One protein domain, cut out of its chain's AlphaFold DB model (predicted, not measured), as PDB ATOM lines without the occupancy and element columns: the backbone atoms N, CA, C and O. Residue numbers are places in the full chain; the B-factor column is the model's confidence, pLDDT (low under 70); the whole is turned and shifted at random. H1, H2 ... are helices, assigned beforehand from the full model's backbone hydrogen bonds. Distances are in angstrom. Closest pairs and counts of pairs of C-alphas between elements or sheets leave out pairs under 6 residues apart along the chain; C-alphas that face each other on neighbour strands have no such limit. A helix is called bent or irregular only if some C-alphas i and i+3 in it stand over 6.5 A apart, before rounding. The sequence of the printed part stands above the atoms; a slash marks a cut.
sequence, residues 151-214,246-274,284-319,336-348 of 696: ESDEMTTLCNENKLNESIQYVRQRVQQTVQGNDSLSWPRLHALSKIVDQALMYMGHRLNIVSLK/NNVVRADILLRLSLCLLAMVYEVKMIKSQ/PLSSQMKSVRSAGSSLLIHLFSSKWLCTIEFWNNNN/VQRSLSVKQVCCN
ATOM      1  N   GLU A 151     112.582 118.204 173.699       55.16
ATOM      2  CA  GLU A 151     113.764 117.364 173.949       55.16
ATOM      3  C   GLU A 151     114.739 118.110 174.881       55.16
ATOM      4  O   GLU A 151     115.883 118.405 174.539       55.16
ATOM      5  N   SER A 152     114.276 118.475 176.084       47.09
ATOM      6  CA  SER A 152     115.091 119.216 177.064       47.09
ATOM      7  C   SER A 152     116.315 118.441 177.564       47.09
ATOM      8  O   SER A 152     117.297 119.068 177.962       47.09
ATOM      9  N   ASP A 153     116.287 117.108 177.494       44.62
ATOM     10  CA  ASP A 153     117.406 116.232 177.871       44.62
ATOM     11  C   ASP A 153     118.544 116.243 176.828       44.62
ATOM     12  O   ASP A 153     119.694 115.927 177.144       44.62
ATOM     13  N   GLU A 154     118.275 116.700 175.599       48.38
ATOM     14  CA  GLU A 154     119.253 116.762 174.507       48.38
ATOM     15  C   GLU A 154     120.123 118.028 174.523       48.38
ATOM     16  O   GLU A 154     121.102 118.102 173.782       48.38
ATOM     17  N   MET A 155     119.873 118.986 175.427       47.03
ATOM     18  CA  MET A 155     120.842 120.052 175.761       47.03
ATOM     19  C   MET A 155     122.229 119.477 176.084       47.03
ATOM     20  O   MET A 155     123.252 120.085 175.769       47.03
ATOM     21  N   THR A 156     122.249 118.272 176.654       47.25
ATOM     22  CA  THR A 156     123.449 117.486 176.934       47.25
ATOM     23  C   THR A 156     124.200 117.126 175.642       47.25
ATOM     24  O   THR A 156     125.418 117.189 175.614       47.25
ATOM     25  N   THR A 157     123.526 116.854 174.518       48.88
ATOM     26  CA  THR A 157     124.189 116.496 173.242       48.88
ATOM     27  C   THR A 157     124.923 117.672 172.587       48.88
ATOM     28  O   THR A 157     126.032 117.500 172.079       48.88
ATOM     29  N   LEU A 158     124.357 118.883 172.662       52.09
ATOM     30  CA  LEU A 158     124.963 120.108 172.123       52.09
ATOM     31  C   LEU A 158     126.024 120.721 173.041       52.09
ATOM     32  O   LEU A 158     126.871 121.463 172.551       52.09
ATOM     33  N   CYS A 159     125.994 120.413 174.339       47.09
ATOM     34  CA  CYS A 159     126.953 120.928 175.321       47.09
ATOM     35  C   CYS A 159     128.010 119.896 175.757       47.09
ATOM     36  O   CYS A 159     128.941 120.267 176.464       47.09
ATOM     37  N   ASN A 160     127.899 118.626 175.347       53.97
ATOM     38  CA  ASN A 160     128.904 117.603 175.647       53.97
ATOM     39  C   ASN A 160     130.155 117.783 174.780       53.97
ATOM     40  O   ASN A 160     130.086 117.827 173.545       53.97
ATOM     41  N   GLU A 161     131.311 117.787 175.440       52.69
ATOM     42  CA  GLU A 161     132.633 118.079 174.870       52.69
ATOM     43  C   GLU A 161     133.013 117.175 173.678       52.69
ATOM     44  O   GLU A 161     133.723 117.621 172.781       52.69
ATOM     45  N   ASN A 162     132.433 115.970 173.562       55.03
ATOM     46  CA  ASN A 162     132.881 114.946 172.604       55.03
ATOM     47  C   ASN A 162     131.995 114.748 171.351       55.03
ATOM     48  O   ASN A 162     132.274 113.859 170.552       55.03
ATOM     49  N   LYS A 163     130.921 115.529 171.144       72.56
ATOM     50  CA  LYS A 163     129.888 115.231 170.115       72.56
ATOM     51  C   LYS A 163     129.548 116.401 169.171       72.56
ATOM     52  O   LYS A 163     128.386 116.656 168.852       72.56
ATOM     53  N   LEU A 164     130.560 117.137 168.697       82.62
ATOM     54  CA  LEU A 164     130.370 118.239 167.732       82.62
ATOM     55  C   LEU A 164     129.690 117.772 166.431       82.62
ATOM     56  O   LEU A 164     128.767 118.427 165.949       82.62
ATOM     57  N   ASN A 165     130.118 116.640 165.868       84.12
ATOM     58  CA  ASN A 165     129.541 116.124 164.627       84.12
ATOM     59  C   ASN A 165     128.062 115.739 164.813       84.12
ATOM     60  O   ASN A 165     127.228 116.111 163.996       84.12
ATOM     61  N   GLU A 166     127.699 115.102 165.931       83.81
ATOM     62  CA  GLU A 166     126.295 114.781 166.237       83.81
ATOM     63  C   GLU A 166     125.425 116.040 166.305       83.81
ATOM     64  O   GLU A 166     124.334 116.061 165.742       83.81
ATOM     65  N   SER A 167     125.941 117.122 166.898       84.75
ATOM     66  CA  SER A 167     125.258 118.422 166.922       84.75
ATOM     67  C   SER A 167     124.976 118.950 165.509       84.75
ATOM     68  O   SER A 167     123.886 119.452 165.227       84.75
ATOM     69  N   ILE A 168     125.949 118.817 164.599       89.62
ATOM     70  CA  ILE A 168     125.830 119.239 163.197       89.62
ATOM     71  C   ILE A 168     124.826 118.355 162.445       89.62
ATOM     72  O   ILE A 168     123.995 118.876 161.697       89.62
ATOM     73  N   GLN A 169     124.874 117.035 162.638       89.44
ATOM     74  CA  GLN A 169     123.933 116.106 162.006       89.44
ATOM     75  C   GLN A 169     122.503 116.328 162.500       89.44
ATOM     76  O   GLN A 169     121.580 116.394 161.688       89.44
ATOM     77  N   TYR A 170     122.325 116.547 163.805       89.06
ATOM     78  CA  TYR A 170     121.031 116.850 164.409       89.06
ATOM     79  C   TYR A 170     120.375 118.067 163.748       89.06
ATOM     80  O   TYR A 170     119.246 117.984 163.262       89.06
ATOM     81  N   VAL A 171     121.089 119.195 163.637       90.62
ATOM     82  CA  VAL A 171     120.502 120.400 163.025       90.62
ATOM     83  C   VAL A 171     120.222 120.233 161.528       90.62
ATOM     84  O   VAL A 171     119.241 120.793 161.034       90.62
ATOM     85  N   ARG A 172     121.022 119.440 160.796       92.19
ATOM     86  CA  ARG A 172     120.733 119.093 159.390       92.19
ATOM     87  C   ARG A 172     119.442 118.288 159.278       92.19
ATOM     88  O   ARG A 172     118.563 118.653 158.496       92.19
ATOM     89  N   GLN A 173     119.288 117.255 160.104       90.31
ATOM     90  CA  GLN A 173     118.086 116.426 160.138       90.31
ATOM     91  C   GLN A 173     116.844 117.251 160.503       90.31
ATOM     92  O   GLN A 173     115.812 117.137 159.841       90.31
ATOM     93  N   ARG A 174     116.946 118.156 161.484       88.75
ATOM     94  CA  ARG A 174     115.854 119.078 161.838       88.75
ATOM     95  C   ARG A 174     115.436 119.985 160.685       88.75
ATOM     96  O   ARG A 174     114.242 120.213 160.475       88.75
ATOM     97  N   VAL A 175     116.393 120.499 159.908       91.56
ATOM     98  CA  VAL A 175     116.091 121.286 158.702       91.56
ATOM     99  C   VAL A 175     115.340 120.436 157.678       91.56
ATOM    100  O   VAL A 175     114.301 120.878 157.187       91.56
ATOM    101  N   GLN A 176     115.808 119.217 157.398       89.44
ATOM    102  CA  GLN A 176     115.143 118.293 156.472       89.44
ATOM    103  C   GLN A 176     113.703 117.984 156.918       89.44
ATOM    104  O   GLN A 176     112.766 118.123 156.129       89.44
ATOM    105  N   GLN A 177     113.503 117.660 158.197       88.00
ATOM    106  CA  GLN A 177     112.183 117.393 158.774       88.00
ATOM    107  C   GLN A 177     111.262 118.617 158.724       88.00
ATOM    108  O   GLN A 177     110.083 118.488 158.402       88.00
ATOM    109  N   THR A 178     111.783 119.817 158.994       86.94
ATOM    110  CA  THR A 178     110.998 121.062 158.923       86.94
ATOM    111  C   THR A 178     110.530 121.341 157.497       86.94
ATOM    112  O   THR A 178     109.381 121.730 157.280       86.94
ATOM    113  N   VAL A 179     111.397 121.109 156.508       83.31
ATOM    114  CA  VAL A 179     111.058 121.270 155.089       83.31
ATOM    115  C   VAL A 179     109.990 120.257 154.648       83.31
ATOM    116  O   VAL A 179     109.114 120.616 153.861       83.31
ATOM    117  N   GLN A 180     110.017 119.040 155.203       80.75
ATOM    118  CA  GLN A 180     109.002 117.993 155.009       80.75
ATOM    119  C   GLN A 180     107.704 118.223 155.813       80.75
ATOM    120  O   GLN A 180     106.715 117.535 155.581       80.75
ATOM    121  N   GLY A 181     107.678 119.193 156.735       77.62
ATOM    122  CA  GLY A 181     106.516 119.523 157.568       77.62
ATOM    123  C   GLY A 181     106.409 118.758 158.896       77.62
ATOM    124  O   GLY A 181     105.430 118.957 159.611       77.62
ATOM    125  N   ASN A 182     107.408 117.943 159.242       74.56
ATOM    126  CA  ASN A 182     107.426 117.075 160.429       74.56
ATOM    127  C   ASN A 182     108.010 117.748 161.686       74.56
ATOM    128  O   ASN A 182     107.844 117.238 162.792       74.56
ATOM    129  N   ASP A 183     108.693 118.884 161.532       77.06
ATOM    130  CA  ASP A 183     109.273 119.657 162.637       77.06
ATOM    131  C   ASP A 183     108.977 121.163 162.485       77.06
ATOM    132  O   ASP A 183     108.551 121.640 161.430       77.06
ATOM    133  N   SER A 184     109.165 121.918 163.568       78.50
ATOM    134  CA  SER A 184     108.781 123.327 163.711       78.50
ATOM    135  C   SER A 184     109.974 124.266 163.938       78.50
ATOM    136  O   SER A 184     109.916 125.184 164.760       78.50
ATOM    137  N   LEU A 185     111.075 124.091 163.194       86.88
ATOM    138  CA  LEU A 185     112.216 125.009 163.280       86.88
ATOM    139  C   LEU A 185     111.820 126.438 162.861       86.88
ATOM    140  O   LEU A 185     111.408 126.708 161.730       86.88
ATOM    141  N   SER A 186     111.982 127.393 163.780       88.00
ATOM    142  CA  SER A 186     111.590 128.787 163.558       88.00
ATOM    143  C   SER A 186     112.723 129.618 162.947       88.00
ATOM    144  O   SER A 186     113.527 130.235 163.647       88.00
ATOM    145  N   TRP A 187     112.740 129.733 161.621       90.75
ATOM    146  CA  TRP A 187     113.662 130.628 160.906       90.75
ATOM    147  C   TRP A 187     113.597 132.110 161.317       90.75
ATOM    148  O   TRP A 187     114.650 132.750 161.384       90.75
ATOM    149  N   PRO A 188     112.428 132.692 161.660       89.19
ATOM    150  CA  PRO A 188     112.379 134.029 162.252       89.19
ATOM    151  C   PRO A 188     113.157 134.137 163.571       89.19
ATOM    152  O   PRO A 188     113.801 135.162 163.809       89.19
ATOM    153  N   ARG A 189     113.133 133.090 164.411       88.12
ATOM    154  CA  ARG A 189     113.901 133.029 165.665       88.12
ATOM    155  C   ARG A 189     115.400 132.923 165.384       88.12
ATOM    156  O   ARG A 189     116.159 133.670 165.991       88.12
ATOM    157  N   LEU A 190     115.817 132.104 164.413       92.69
ATOM    158  CA  LEU A 190     117.220 132.024 163.966       92.69
ATOM    159  C   LEU A 190     117.726 133.352 163.381       92.69
ATOM    160  O   LEU A 190     118.854 133.770 163.628       92.69
ATOM    161  N   HIS A 191     116.881 134.069 162.645       91.56
ATOM    162  CA  HIS A 191     117.212 135.406 162.160       91.56
ATOM    163  C   HIS A 191     117.353 136.414 163.315       91.56
ATOM    164  O   HIS A 191     118.286 137.217 163.315       91.56
ATOM    165  N   ALA A 192     116.485 136.375 164.330       89.56
ATOM    166  CA  ALA A 192     116.658 137.202 165.526       89.56
ATOM    167  C   ALA A 192     117.955 136.851 166.280       89.56
ATOM    168  O   ALA A 192     118.696 137.758 166.654       89.56
ATOM    169  N   LEU A 193     118.264 135.558 166.415       92.50
ATOM    170  CA  LEU A 193     119.516 135.060 166.986       92.50
ATOM    171  C   LEU A 193     120.737 135.613 166.240       92.50
ATOM    172  O   LEU A 193     121.654 136.107 166.884       92.50
ATOM    173  N   SER A 194     120.726 135.614 164.902       93.69
ATOM    174  CA  SER A 194     121.848 136.142 164.108       93.69
ATOM    175  C   SER A 194     122.176 137.603 164.442       93.69
ATOM    176  O   SER A 194     123.340 137.958 164.572       93.69
ATOM    177  N   LYS A 195     121.158 138.429 164.718       91.56
ATOM    178  CA  LYS A 195     121.365 139.821 165.148       91.56
ATOM    179  C   LYS A 195     121.985 139.920 166.538       91.56
ATOM    180  O   LYS A 195     122.774 140.827 166.780       91.56
ATOM    181  N   ILE A 196     121.608 139.024 167.451       91.88
ATOM    182  CA  ILE A 196     122.189 138.966 168.798       91.88
ATOM    183  C   ILE A 196     123.658 138.548 168.706       91.88
ATOM    184  O   ILE A 196     124.490 139.143 169.381       91.88
ATOM    185  N   VAL A 197     123.982 137.581 167.843       93.69
ATOM    186  CA  VAL A 197     125.361 137.151 167.569       93.69
ATOM    187  C   VAL A 197     126.204 138.307 167.033       93.69
ATOM    188  O   VAL A 197     127.268 138.585 167.582       93.69
ATOM    189  N   ASP A 198     125.714 139.032 166.024       91.75
ATOM    190  CA  ASP A 198     126.432 140.182 165.464       91.75
ATOM    191  C   ASP A 198     126.663 141.275 166.524       91.75
ATOM    192  O   ASP A 198     127.741 141.859 166.610       91.75
ATOM    193  N   GLN A 199     125.672 141.525 167.385       91.19
ATOM    194  CA  GLN A 199     125.809 142.468 168.500       91.19
ATOM    195  C   GLN A 199     126.797 141.972 169.560       91.19
ATOM    196  O   GLN A 199     127.572 142.773 170.079       91.19
ATOM    197  N   ALA A 200     126.801 140.673 169.866       91.19
ATOM    198  CA  ALA A 200     127.757 140.078 170.789       91.19
ATOM    199  C   ALA A 200     129.186 140.223 170.258       91.19
ATOM    200  O   ALA A 200     130.055 140.667 170.995       91.19
ATOM    201  N   LEU A 201     129.426 139.965 168.972       91.25
ATOM    202  CA  LEU A 201     130.730 140.215 168.352       91.25
ATOM    203  C   LEU A 201     131.106 141.703 168.375       91.25
ATOM    204  O   LEU A 201     132.242 142.042 168.690       91.25
ATOM    205  N   MET A 202     130.157 142.601 168.099       89.50
ATOM    206  CA  MET A 202     130.417 144.042 168.072       89.50
ATOM    207  C   MET A 202     130.776 144.614 169.453       89.50
ATOM    208  O   MET A 202     131.704 145.412 169.557       89.50
ATOM    209  N   TYR A 203     130.054 144.230 170.511       88.75
ATOM    210  CA  TYR A 203     130.272 144.764 171.863       88.75
ATOM    211  C   TYR A 203     131.278 143.946 172.686       88.75
ATOM    212  O   TYR A 203     132.004 144.512 173.500       88.75
ATOM    213  N   MET A 204     131.329 142.626 172.488       87.81
ATOM    214  CA  MET A 204     132.136 141.686 173.280       87.81
ATOM    215  C   MET A 204     133.264 141.036 172.490       87.81
ATOM    216  O   MET A 204     133.942 140.173 173.030       87.81
ATOM    217  N   GLY A 205     133.522 141.447 171.245       86.44
ATOM    218  CA  GLY A 205     134.538 140.822 170.394       86.44
ATOM    219  C   GLY A 205     135.909 140.676 171.058       86.44
ATOM    220  O   GLY A 205     136.554 139.658 170.854       86.44
ATOM    221  N   HIS A 206     136.316 141.625 171.907       84.00
ATOM    222  CA  HIS A 206     137.560 141.553 172.683       84.00
ATOM    223  C   HIS A 206     137.532 140.471 173.778       84.00
ATOM    224  O   HIS A 206     138.481 139.711 173.878       84.00
ATOM    225  N   ARG A 207     136.438 140.348 174.546       84.38
ATOM    226  CA  ARG A 207     136.218 139.282 175.551       84.38
ATOM    227  C   ARG A 207     136.088 137.900 174.914       84.38
ATOM    228  O   ARG A 207     136.433 136.890 175.520       84.38
ATOM    229  N   LEU A 208     135.502 137.858 173.721       84.00
ATOM    230  CA  LEU A 208     135.354 136.630 172.951       84.00
ATOM    231  C   LEU A 208     136.683 136.234 172.301       84.00
ATOM    232  O   LEU A 208     136.889 135.050 172.049       84.00
ATOM    233  N   ASN A 209     137.547 137.205 171.981       75.44
ATOM    234  CA  ASN A 209     138.859 136.935 171.412       75.44
ATOM    235  C   ASN A 209     139.762 136.431 172.532       75.44
ATOM    236  O   ASN A 209     140.047 137.149 173.486       75.44
ATOM    237  N   ILE A 210     140.182 135.177 172.433       67.69
ATOM    238  CA  ILE A 210     141.014 134.574 173.464       67.69
ATOM    239  C   ILE A 210     142.441 135.049 173.200       67.69
ATOM    240  O   ILE A 210     143.096 134.574 172.270       67.69
ATOM    241  N   VAL A 211     142.871 136.073 173.936       57.91
ATOM    242  CA  VAL A 211     144.231 136.626 173.886       57.91
ATOM    243  C   VAL A 211     145.051 135.971 174.994       57.91
ATOM    244  O   VAL A 211     144.522 135.671 176.063       57.91
ATOM    245  N   SER A 212     146.330 135.700 174.730       51.56
ATOM    246  CA  SER A 212     147.206 135.088 175.725       51.56
ATOM    247  C   SER A 212     147.411 136.046 176.906       51.56
ATOM    248  O   SER A 212     147.701 137.224 176.709       51.56
ATOM    249  N   LEU A 213     147.291 135.544 178.139       50.41
ATOM    250  CA  LEU A 213     147.558 136.325 179.358       50.41
ATOM    251  C   LEU A 213     148.986 136.907 179.383       50.41
ATOM    252  O   LEU A 213     149.212 137.955 179.988       50.41
ATOM    253  N   LYS A 214     149.930 136.299 178.648       45.84
ATOM    254  CA  LYS A 214     151.332 136.740 178.576       45.84
ATOM    255  C   LYS A 214     151.514 138.126 177.950       45.84
ATOM    256  O   LYS A 214     152.445 138.826 178.322       45.84
ATOM    257  N   ASN A 246     137.566 127.724 181.022       85.44
ATOM    258  CA  ASN A 246     136.471 128.572 180.564       85.44
ATOM    259  C   ASN A 246     136.691 129.111 179.141       85.44
ATOM    260  O   ASN A 246     135.733 129.207 178.370       85.44
ATOM    261  N   ASN A 247     137.921 129.462 178.774       86.25
ATOM    262  CA  ASN A 247     138.244 129.921 177.426       86.25
ATOM    263  C   ASN A 247     138.073 128.800 176.385       86.25
ATOM    264  O   ASN A 247     137.539 129.051 175.301       86.25
ATOM    265  N   VAL A 248     138.439 127.559 176.723       85.50
ATOM    266  CA  VAL A 248     138.214 126.385 175.860       85.50
ATOM    267  C   VAL A 248     136.719 126.121 175.672       85.50
ATOM    268  O   VAL A 248     136.257 126.009 174.535       85.50
ATOM    269  N   VAL A 249     135.942 126.111 176.762       85.81
ATOM    270  CA  VAL A 249     134.476 125.950 176.712       85.81
ATOM    271  C   VAL A 249     133.837 127.039 175.849       85.81
ATOM    272  O   VAL A 249     132.955 126.765 175.034       85.81
ATOM    273  N   ARG A 250     134.309 128.285 175.967       89.62
ATOM    274  CA  ARG A 250     133.834 129.393 175.134       89.62
ATOM    275  C   ARG A 250     134.082 129.144 173.655       89.62
ATOM    276  O   ARG A 250     133.159 129.300 172.855       89.62
ATOM    277  N   ALA A 251     135.312 128.781 173.295       89.75
ATOM    278  CA  ALA A 251     135.677 128.488 171.916       89.75
ATOM    279  C   ALA A 251     134.801 127.366 171.340       89.75
ATOM    280  O   ALA A 251     134.320 127.483 170.213       89.75
ATOM    281  N   ASP A 252     134.530 126.326 172.130       87.44
ATOM    282  CA  ASP A 252     133.689 125.196 171.737       87.44
ATOM    283  C   ASP A 252     132.222 125.609 171.505       87.44
ATOM    284  O   ASP A 252     131.653 125.291 170.458       87.44
ATOM    285  N   ILE A 253     131.631 126.413 172.400       89.50
ATOM    286  CA  ILE A 253     130.269 126.958 172.230       89.50
ATOM    287  C   ILE A 253     130.168 127.798 170.949       89.50
ATOM    288  O   ILE A 253     129.232 127.629 170.161       89.50
ATOM    289  N   LEU A 254     131.126 128.704 170.723       92.88
ATOM    290  CA  LEU A 254     131.141 129.566 169.538       92.88
ATOM    291  C   LEU A 254     131.343 128.747 168.254       92.88
ATOM    292  O   LEU A 254     130.676 129.012 167.249       92.88
ATOM    293  N   LEU A 255     132.210 127.727 168.290       92.88
ATOM    294  CA  LEU A 255     132.457 126.834 167.162       92.88
ATOM    295  C   LEU A 255     131.181 126.066 166.809       92.88
ATOM    296  O   LEU A 255     130.752 126.108 165.655       92.88
ATOM    297  N   ARG A 256     130.524 125.448 167.795       91.25
ATOM    298  CA  ARG A 256     129.244 124.745 167.612       91.25
ATOM    299  C   ARG A 256     128.183 125.644 167.015       91.25
ATOM    300  O   ARG A 256     127.582 125.293 166.003       91.25
ATOM    301  N   LEU A 257     127.984 126.824 167.602       94.44
ATOM    302  CA  LEU A 257     127.005 127.784 167.109       94.44
ATOM    303  C   LEU A 257     127.296 128.159 165.650       94.44
ATOM    304  O   LEU A 257     126.396 128.118 164.812       94.44
ATOM    305  N   SER A 258     128.553 128.468 165.323       95.81
ATOM    306  CA  SER A 258     128.950 128.854 163.967       95.81
ATOM    307  C   SER A 258     128.704 127.742 162.937       95.81
ATOM    308  O   SER A 258     128.064 127.987 161.909       95.81
ATOM    309  N   LEU A 259     129.133 126.511 163.234       95.19
ATOM    310  CA  LEU A 259     129.013 125.368 162.333       95.19
ATOM    311  C   LEU A 259     127.561 124.923 162.177       95.19
ATOM    312  O   LEU A 259     127.141 124.662 161.052       95.19
ATOM    313  N   CYS A 260     126.768 124.913 163.251       95.00
ATOM    314  CA  CYS A 260     125.345 124.593 163.172       95.00
ATOM    315  C   CYS A 260     124.579 125.612 162.315       95.00
ATOM    316  O   CYS A 260     123.797 125.220 161.447       95.00
ATOM    317  N   LEU A 261     124.823 126.919 162.493       96.25
ATOM    318  CA  LEU A 261     124.181 127.960 161.676       96.25
ATOM    319  C   LEU A 261     124.543 127.829 160.188       96.25
ATOM    320  O   LEU A 261     123.666 127.951 159.330       96.25
ATOM    321  N   LEU A 262     125.812 127.554 159.874       96.44
ATOM    322  CA  LEU A 262     126.270 127.339 158.498       96.44
ATOM    323  C   LEU A 262     125.691 126.053 157.896       96.44
ATOM    324  O   LEU A 262     125.139 126.096 156.795       96.44
ATOM    325  N   ALA A 263     125.754 124.939 158.629       95.44
ATOM    326  CA  ALA A 263     125.235 123.645 158.199       95.44
ATOM    327  C   ALA A 263     123.744 123.721 157.859       95.44
ATOM    328  O   ALA A 263     123.353 123.282 156.781       95.44
ATOM    329  N   MET A 264     122.928 124.365 158.703       94.31
ATOM    330  CA  MET A 264     121.501 124.560 158.425       94.31
ATOM    331  C   MET A 264     121.255 125.340 157.126       94.31
ATOM    332  O   MET A 264     120.376 124.982 156.345       94.31
ATOM    333  N   VAL A 265     122.018 126.409 156.863       94.88
ATOM    334  CA  VAL A 265     121.854 127.201 155.631       94.88
ATOM    335  C   VAL A 265     122.272 126.406 154.396       94.88
ATOM    336  O   VAL A 265     121.588 126.473 153.370       94.88
ATOM    337  N   TYR A 266     123.385 125.675 154.474       93.94
ATOM    338  CA  TYR A 266     123.850 124.845 153.367       93.94
ATOM    339  C   TYR A 266     122.900 123.686 153.087       93.94
ATOM    340  O   TYR A 266     122.630 123.423 151.921       93.94
ATOM    341  N   GLU A 267     122.309 123.080 154.114       93.00
ATOM    342  CA  GLU A 267     121.304 122.028 153.957       93.00
ATOM    343  C   GLU A 267     120.075 122.533 153.186       93.00
ATOM    344  O   GLU A 267     119.656 121.925 152.203       93.00
ATOM    345  N   VAL A 268     119.550 123.717 153.531       91.88
ATOM    346  CA  VAL A 268     118.447 124.335 152.771       91.88
ATOM    347  C   VAL A 268     118.833 124.583 151.312       91.88
ATOM    348  O   VAL A 268     118.029 124.348 150.408       91.88
ATOM    349  N   LYS A 269     120.050 125.083 151.060       90.44
ATOM    350  CA  LYS A 269     120.536 125.306 149.692       90.44
ATOM    351  C   LYS A 269     120.660 123.992 148.910       90.44
ATOM    352  O   LYS A 269     120.265 123.960 147.746       90.44
ATOM    353  N   MET A 270     121.162 122.935 149.547       88.94
ATOM    354  CA  MET A 270     121.297 121.604 148.954       88.94
ATOM    355  C   MET A 270     119.935 121.047 148.547       88.94
ATOM    356  O   MET A 270     119.742 120.718 147.377       88.94
ATOM    357  N   ILE A 271     118.959 121.069 149.456       88.19
ATOM    358  CA  ILE A 271     117.583 120.631 149.177       88.19
ATOM    359  C   ILE A 271     116.985 121.427 148.007       88.19
ATOM    360  O   ILE A 271     116.398 120.855 147.089       88.19
ATOM    361  N   LYS A 272     117.186 122.753 147.991       86.19
ATOM    362  CA  LYS A 272     116.713 123.618 146.900       86.19
ATOM    363  C   LYS A 272     117.341 123.259 145.546       86.19
ATOM    364  O   LYS A 272     116.661 123.363 144.531       86.19
ATOM    365  N   SER A 273     118.614 122.858 145.525       83.06
ATOM    366  CA  SER A 273     119.307 122.445 144.296       83.06
ATOM    367  C   SER A 273     118.851 121.075 143.780       83.06
ATOM    368  O   SER A 273     118.736 120.889 142.574       83.06
ATOM    369  N   GLN A 274     118.532 120.141 144.681       81.56
ATOM    370  CA  GLN A 274     118.126 118.774 144.339       81.56
ATOM    371  C   GLN A 274     116.648 118.662 143.931       81.56
ATOM    372  O   GLN A 274     116.272 117.719 143.243       81.56
ATOM    373  N   PRO A 284     112.697 128.652 153.928       86.81
ATOM    374  CA  PRO A 284     112.869 129.935 154.596       86.81
ATOM    375  C   PRO A 284     113.097 131.093 153.622       86.81
ATOM    376  O   PRO A 284     113.514 130.919 152.475       86.81
ATOM    377  N   LEU A 285     112.892 132.315 154.117       88.56
ATOM    378  CA  LEU A 285     113.155 133.525 153.343       88.56
ATOM    379  C   LEU A 285     114.658 133.681 153.080       88.56
ATOM    380  O   LEU A 285     115.494 133.486 153.966       88.56
ATOM    381  N   SER A 286     115.015 134.148 151.883       89.25
ATOM    382  CA  SER A 286     116.418 134.375 151.509       89.25
ATOM    383  C   SER A 286     117.123 135.394 152.416       89.25
ATOM    384  O   SER A 286     118.320 135.266 152.670       89.25
ATOM    385  N   SER A 287     116.393 136.379 152.950       90.62
ATOM    386  CA  SER A 287     116.902 137.338 153.940       90.62
ATOM    387  C   SER A 287     117.286 136.663 155.259       90.62
ATOM    388  O   SER A 287     118.344 136.964 155.811       90.62
ATOM    389  N   GLN A 288     116.481 135.702 155.724       92.62
ATOM    390  CA  GLN A 288     116.763 134.921 156.930       92.62
ATOM    391  C   GLN A 288     118.024 134.081 156.731       92.62
ATOM    392  O   GLN A 288     118.949 134.179 157.533       92.62
ATOM    393  N   MET A 289     118.112 133.347 155.617       93.69
ATOM    394  CA  MET A 289     119.295 132.546 155.285       93.69
ATOM    395  C   MET A 289     120.568 133.396 155.192       93.69
ATOM    396  O   MET A 289     121.614 132.997 155.695       93.69
ATOM    397  N   LYS A 290     120.493 134.583 154.571       93.06
ATOM    398  CA  LYS A 290     121.637 135.502 154.458       93.06
ATOM    399  C   LYS A 290     122.138 135.962 155.828       93.06
ATOM    400  O   LYS A 290     123.343 135.920 156.049       93.06
ATOM    401  N   SER A 291     121.232 136.358 156.722       93.81
ATOM    402  CA  SER A 291     121.576 136.817 158.075       93.81
ATOM    403  C   SER A 291     122.163 135.688 158.925       93.81
ATOM    404  O   SER A 291     123.224 135.850 159.514       93.81
ATOM    405  N   VAL A 292     121.527 134.510 158.913       95.94
ATOM    406  CA  VAL A 292     122.003 133.319 159.641       95.94
ATOM    407  C   VAL A 292     123.395 132.903 159.162       95.94
ATOM    408  O   VAL A 292     124.290 132.692 159.977       95.94
ATOM    409  N   ARG A 293     123.617 132.873 157.841       95.62
ATOM    410  CA  ARG A 293     124.935 132.585 157.259       95.62
ATOM    411  C   ARG A 293     125.976 133.630 157.646       95.62
ATOM    412  O   ARG A 293     127.112 133.262 157.924       95.62
ATOM    413  N   SER A 294     125.608 134.913 157.634       94.75
ATOM    414  CA  SER A 294     126.504 136.017 157.998       94.75
ATOM    415  C   SER A 294     126.968 135.905 159.448       94.75
ATOM    416  O   SER A 294     128.167 135.993 159.700       94.75
ATOM    417  N   ALA A 295     126.051 135.632 160.379       95.94
ATOM    418  CA  ALA A 295     126.381 135.440 161.789       95.94
ATOM    419  C   ALA A 295     127.287 134.217 162.006       95.94
ATOM    420  O   ALA A 295     128.320 134.330 162.661       95.94
ATOM    421  N   GLY A 296     126.960 133.070 161.393       96.38
ATOM    422  CA  GLY A 296     127.813 131.876 161.457       96.38
ATOM    423  C   GLY A 296     129.210 132.113 160.871       96.38
ATOM    424  O   GLY A 296     130.207 131.733 161.475       96.38
ATOM    425  N   SER A 297     129.294 132.822 159.740       95.50
ATOM    426  CA  SER A 297     130.573 133.196 159.115       95.50
ATOM    427  C   SER A 297     131.394 134.120 160.015       95.50
ATOM    428  O   SER A 297     132.582 133.891 160.202       95.50
ATOM    429  N   SER A 298     130.759 135.141 160.598       94.75
ATOM    430  CA  SER A 298     131.429 136.141 161.437       94.75
ATOM    431  C   SER A 298     131.983 135.529 162.723       94.75
ATOM    432  O   SER A 298     133.105 135.847 163.102       94.75
ATOM    433  N   LEU A 299     131.241 134.608 163.352       95.06
ATOM    434  CA  LEU A 299     131.724 133.836 164.503       95.06
ATOM    435  C   LEU A 299     132.944 132.988 164.150       95.06
ATOM    436  O   LEU A 299     133.928 132.989 164.881       95.06
ATOM    437  N   LEU A 300     132.887 132.275 163.025       94.94
ATOM    438  CA  LEU A 300     133.969 131.386 162.619       94.94
ATOM    439  C   LEU A 300     135.238 132.174 162.260       94.94
ATOM    440  O   LEU A 300     136.332 131.807 162.672       94.94
ATOM    441  N   ILE A 301     135.089 133.292 161.545       93.81
ATOM    442  CA  ILE A 301     136.184 134.223 161.229       93.81
ATOM    443  C   ILE A 301     136.787 134.803 162.507       93.81
ATOM    444  O   ILE A 301     138.008 134.873 162.629       93.81
ATOM    445  N   HIS A 302     135.946 135.198 163.465       92.31
ATOM    446  CA  HIS A 302     136.394 135.707 164.757       92.31
ATOM    447  C   HIS A 302     137.194 134.645 165.533       92.31
ATOM    448  O   HIS A 302     138.301 134.942 165.974       92.31
ATOM    449  N   LEU A 303     136.732 133.391 165.584       91.88
ATOM    450  CA  LEU A 303     137.492 132.286 166.183       91.88
ATOM    451  C   LEU A 303     138.853 132.083 165.507       91.88
ATOM    452  O   LEU A 303     139.876 132.046 166.185       91.88
ATOM    453  N   PHE A 304     138.888 132.005 164.174       91.00
ATOM    454  CA  PHE A 304     140.139 131.817 163.431       91.00
ATOM    455  C   PHE A 304     141.089 133.021 163.487       91.00
ATOM    456  O   PHE A 304     142.261 132.872 163.150       91.00
ATOM    457  N   SER A 305     140.622 134.193 163.926       89.06
ATOM    458  CA  SER A 305     141.494 135.349 164.168       89.06
ATOM    459  C   SER A 305     142.319 135.229 165.458       89.06
ATOM    460  O   SER A 305     143.321 135.929 165.609       89.06
ATOM    461  N   SER A 306     141.947 134.321 166.371       86.00
ATOM    462  CA  SER A 306     142.704 134.063 167.596       86.00
ATOM    463  C   SER A 306     143.904 133.150 167.323       86.00
ATOM    464  O   SER A 306     143.759 131.967 167.005       86.00
ATOM    465  N   LYS A 307     145.116 133.682 167.528       80.44
ATOM    466  CA  LYS A 307     146.365 132.899 167.477       80.44
ATOM    467  C   LYS A 307     146.448 131.865 168.609       80.44
ATOM    468  O   LYS A 307     147.068 130.816 168.444       80.44
ATOM    469  N   TRP A 308     145.778 132.130 169.734       84.31
ATOM    470  CA  TRP A 308     145.810 131.290 170.930       84.31
ATOM    471  C   TRP A 308     145.254 129.880 170.693       84.31
ATOM    472  O   TRP A 308     145.823 128.910 171.189       84.31
ATOM    473  N   LEU A 309     144.220 129.723 169.858       85.25
ATOM    474  CA  LEU A 309     143.646 128.402 169.558       85.25
ATOM    475  C   LEU A 309     144.658 127.428 168.935       85.25
ATOM    476  O   LEU A 309     144.540 126.217 169.116       85.25
ATOM    477  N   CYS A 310     145.657 127.940 168.211       83.06
ATOM    478  CA  CYS A 310     146.737 127.107 167.683       83.06
ATOM    479  C   CYS A 310     147.719 126.690 168.786       83.06
ATOM    480  O   CYS A 310     148.191 125.560 168.771       83.06
ATOM    481  N   THR A 311     147.988 127.570 169.757       82.19
ATOM    482  CA  THR A 311     148.939 127.305 170.852       82.19
ATOM    483  C   THR A 311     148.475 126.214 171.812       82.19
ATOM    484  O   THR A 311     149.299 125.460 172.311       82.19
ATOM    485  N   ILE A 312     147.164 126.097 172.032       79.75
ATOM    486  CA  ILE A 312     146.568 125.081 172.916       79.75
ATOM    487  C   ILE A 312     146.131 123.818 172.165       79.75
ATOM    488  O   ILE A 312     145.352 123.028 172.687       79.75
ATOM    489  N   GLU A 313     146.539 123.683 170.900       78.62
ATOM    490  CA  GLU A 313     146.129 122.590 170.020       78.62
ATOM    491  C   GLU A 313     144.608 122.360 169.976       78.62
ATOM    492  O   GLU A 313     144.159 121.242 169.760       78.62
ATOM    493  N   PHE A 314     143.787 123.411 170.114       83.38
ATOM    494  CA  PHE A 314     142.318 123.312 170.198       83.38
ATOM    495  C   PHE A 314     141.693 122.510 169.044       83.38
ATOM    496  O   PHE A 314     140.658 121.853 169.186       83.38
ATOM    497  N   TRP A 315     142.324 122.590 167.872       83.94
ATOM    498  CA  TRP A 315     141.904 121.917 166.648       83.94
ATOM    499  C   TRP A 315     142.277 120.422 166.598       83.94
ATOM    500  O   TRP A 315     141.781 119.724 165.712       83.94
ATOM    501  N   ASN A 316     143.129 119.950 167.515       73.25
ATOM    502  CA  ASN A 316     143.444 118.545 167.789       73.25
ATOM    503  C   ASN A 316     142.658 118.064 169.014       73.25
ATOM    504  O   ASN A 316     142.400 118.832 169.939       73.25
ATOM    505  N   ASN A 317     142.271 116.790 169.040       56.78
ATOM    506  CA  ASN A 317     141.640 116.208 170.219       56.78
ATOM    507  C   ASN A 317     142.725 115.649 171.156       56.78
ATOM    508  O   ASN A 317     142.984 114.453 171.138       56.78
ATOM    509  N   ASN A 318     143.383 116.495 171.950       42.81
ATOM    510  CA  ASN A 318     144.306 116.017 172.985       42.81
ATOM    511  C   ASN A 318     143.608 115.965 174.348       42.81
ATOM    512  O   ASN A 318     143.876 116.767 175.237       42.81
ATOM    513  N   ASN A 319     142.748 114.960 174.539       41.12
ATOM    514  CA  ASN A 319     142.403 114.501 175.885       41.12
ATOM    515  C   ASN A 319     143.542 113.620 176.422       41.12
ATOM    516  O   ASN A 319     143.370 112.420 176.608       41.12
ATOM    517  N   VAL A 336     140.219 113.193 165.754       55.50
ATOM    518  CA  VAL A 336     140.237 114.327 164.785       55.50
ATOM    519  C   VAL A 336     138.834 114.883 164.462       55.50
ATOM    520  O   VAL A 336     138.466 115.079 163.306       55.50
ATOM    521  N   GLN A 337     138.001 115.164 165.469       68.88
ATOM    522  CA  GLN A 337     136.602 115.568 165.220       68.88
ATOM    523  C   GLN A 337     136.422 117.057 164.834       68.88
ATOM    524  O   GLN A 337     135.653 117.359 163.917       68.88
ATOM    525  N   ARG A 338     137.112 118.021 165.477       85.19
ATOM    526  CA  ARG A 338     136.844 119.469 165.262       85.19
ATOM    527  C   ARG A 338     137.282 119.972 163.885       85.19
ATOM    528  O   ARG A 338     136.487 120.589 163.175       85.19
ATOM    529  N   SER A 339     138.528 119.704 163.494       87.12
ATOM    530  CA  SER A 339     139.068 120.153 162.204       87.12
ATOM    531  C   SER A 339     138.335 119.512 161.018       87.12
ATOM    532  O   SER A 339     138.009 120.194 160.042       87.12
ATOM    533  N   LEU A 340     137.987 118.226 161.141       86.38
ATOM    534  CA  LEU A 340     137.179 117.505 160.163       86.38
ATOM    535  C   LEU A 340     135.762 118.080 160.066       86.38
ATOM    536  O   LEU A 340     135.290 118.317 158.958       86.38
ATOM    537  N   SER A 341     135.113 118.380 161.196       88.44
ATOM    538  CA  SER A 341     133.776 118.993 161.217       88.44
ATOM    539  C   SER A 341     133.755 120.346 160.498       88.44
ATOM    540  O   SER A 341     132.863 120.615 159.692       88.44
ATOM    541  N   VAL A 342     134.772 121.190 160.718       92.31
ATOM    542  CA  VAL A 342     134.920 122.458 159.983       92.31
ATOM    543  C   VAL A 342     135.082 122.195 158.484       92.31
ATOM    544  O   VAL A 342     134.390 122.824 157.685       92.31
ATOM    545  N   LYS A 343     135.938 121.247 158.075       90.25
ATOM    546  CA  LYS A 343     136.102 120.881 156.655       90.25
ATOM    547  C   LYS A 343     134.798 120.381 156.033       90.25
ATOM    548  O   LYS A 343     134.440 120.825 154.946       90.25
ATOM    549  N   GLN A 344     134.068 119.509 156.721       89.75
ATOM    550  CA  GLN A 344     132.802 118.942 156.248       89.75
ATOM    551  C   GLN A 344     131.711 120.002 156.052       89.75
ATOM    552  O   GLN A 344     130.886 119.879 155.148       89.75
ATOM    553  N   VAL A 345     131.682 121.046 156.884       91.94
ATOM    554  CA  VAL A 345     130.686 122.122 156.765       91.94
ATOM    555  C   VAL A 345     131.133 123.201 155.781       91.94
ATOM    556  O   VAL A 345     130.325 123.655 154.972       91.94
ATOM    557  N   CYS A 346     132.393 123.630 155.843       93.25
ATOM    558  CA  CYS A 346     132.876 124.801 155.111       93.25
ATOM    559  C   CYS A 346     133.486 124.473 153.744       93.25
ATOM    560  O   CYS A 346     133.458 125.337 152.877       93.25
ATOM    561  N   CYS A 347     134.030 123.269 153.546       90.25
ATOM    562  CA  CYS A 347     134.793 122.880 152.350       90.25
ATOM    563  C   CYS A 347     134.213 121.640 151.647       90.25
ATOM    564  O   CYS A 347     134.955 120.893 151.010       90.25
ATOM    565  N   ASN A 348     132.908 121.379 151.771       89.56
ATOM    566  CA  ASN A 348     132.282 120.287 151.025       89.56
ATOM    567  C   ASN A 348     132.204 120.606 149.520       89.56
ATOM    568  O   ASN A 348     132.241 121.770 149.117       89.56
TER     569      ASN A 348
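Overview. This is residues 151 to 214, 246 to 274, 284 to 319 and 336 to 348 of the 696 residues of the protein "DRIM domain-containing protein" of Trichobilharzia regenti (UniProt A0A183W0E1). This is an up-and-down bundle of five helices with the long helix H4 in its middle; H5 packs on one side of H4, with H3 beyond it, and H2 and H7 pack on the other side. H1 makes a corner with H2, and the short H6 follows H5 at one end of the bundle. The printed part has 142 residues with seven named helices, H1 to H7 in order, and no named strand: the class is all helix. The whole is compact, with a radius of gyration of the C-alphas of 15.4 A, and elongated, spanning 52 by 32 by 31 A.

Arrangement. Start at H1, residues 152 to 159; it touches H2, residues 164 to 180, only at the corner, at a steep tilt of 51 degrees, with the C-alphas of Leu 158 and Ser 167 closest at 5.5 A. Next comes H3, residues 187 to 208, apart from H2; it is irregular, with C-alphas 203 and 206 8.0 A apart, and has a kink of 61 degrees near residue 202. In H4, residues 246 to 274, look at residues 256 to 268, which alone touch H2: the closest C-alphas, of Ile 168 and Cys 260, are 5.4 A apart, and the helices run the same way at a shallow tilt of 34 degrees, only just short of steep. H5, residues 286 to 305, touches H4 at Ser 258 and Gly 296, the closest C-alphas, 4.1 A apart; they run opposite ways at 36 degrees, only just a steep tilt. H5 also touches H3, the same way at a shallow tilt of 23 degrees, with the C-alphas of Ser 194 and Ala 295 closest at 5.1 A. H6, residues 308 to 311, meets H5 only through their link. H7, residues 337 to 346, touches residues 259 to 263 of H4 alone, with the C-alphas of Ala 263 and Val 345 closest at 5.8 A, and residues 164 to 165 of H2 alone, with those of Asn 165 and Ser 341 closest at 6.1 A. Every O i to N i+4 pair is within hydrogen-bond range in H2, H4, H5 and H7, against 16 of 18 in H3 and 1 of 4 in H1, where 1 of 5 O i to N i+3 pairs is; H6 is too short for an i+4 pair.

Along the chain. Find C-alpha 152 at (115.091, 119.216, 177.064), where H1 begins. H2 is 24.9 A long, H3 25.5 A and H5 28.1 A; H4 runs 41.8 A from C-alpha 246 at (136.471, 128.572, 180.564). H7 ends at C-alpha 346, (132.876, 124.801, 155.111).

Size, cuts and confidence. The C-alphas farthest apart, of Gly 181 and Lys 214, are 52.4 A apart. Residues 215 to 245, 275 to 283 and 320 to 335 are not printed, with C-alpha gaps of 17.1 A, 16.0 A and 11.3 A. Of the links printed whole, H1 to H2 and H5 to H6 are tight and H2 to H3 is short. The mean pLDDT of the printed part is 83.0; look for values under 70 at residues 151 to 162, 210 to 214, 317 to 319 and 336 to 337.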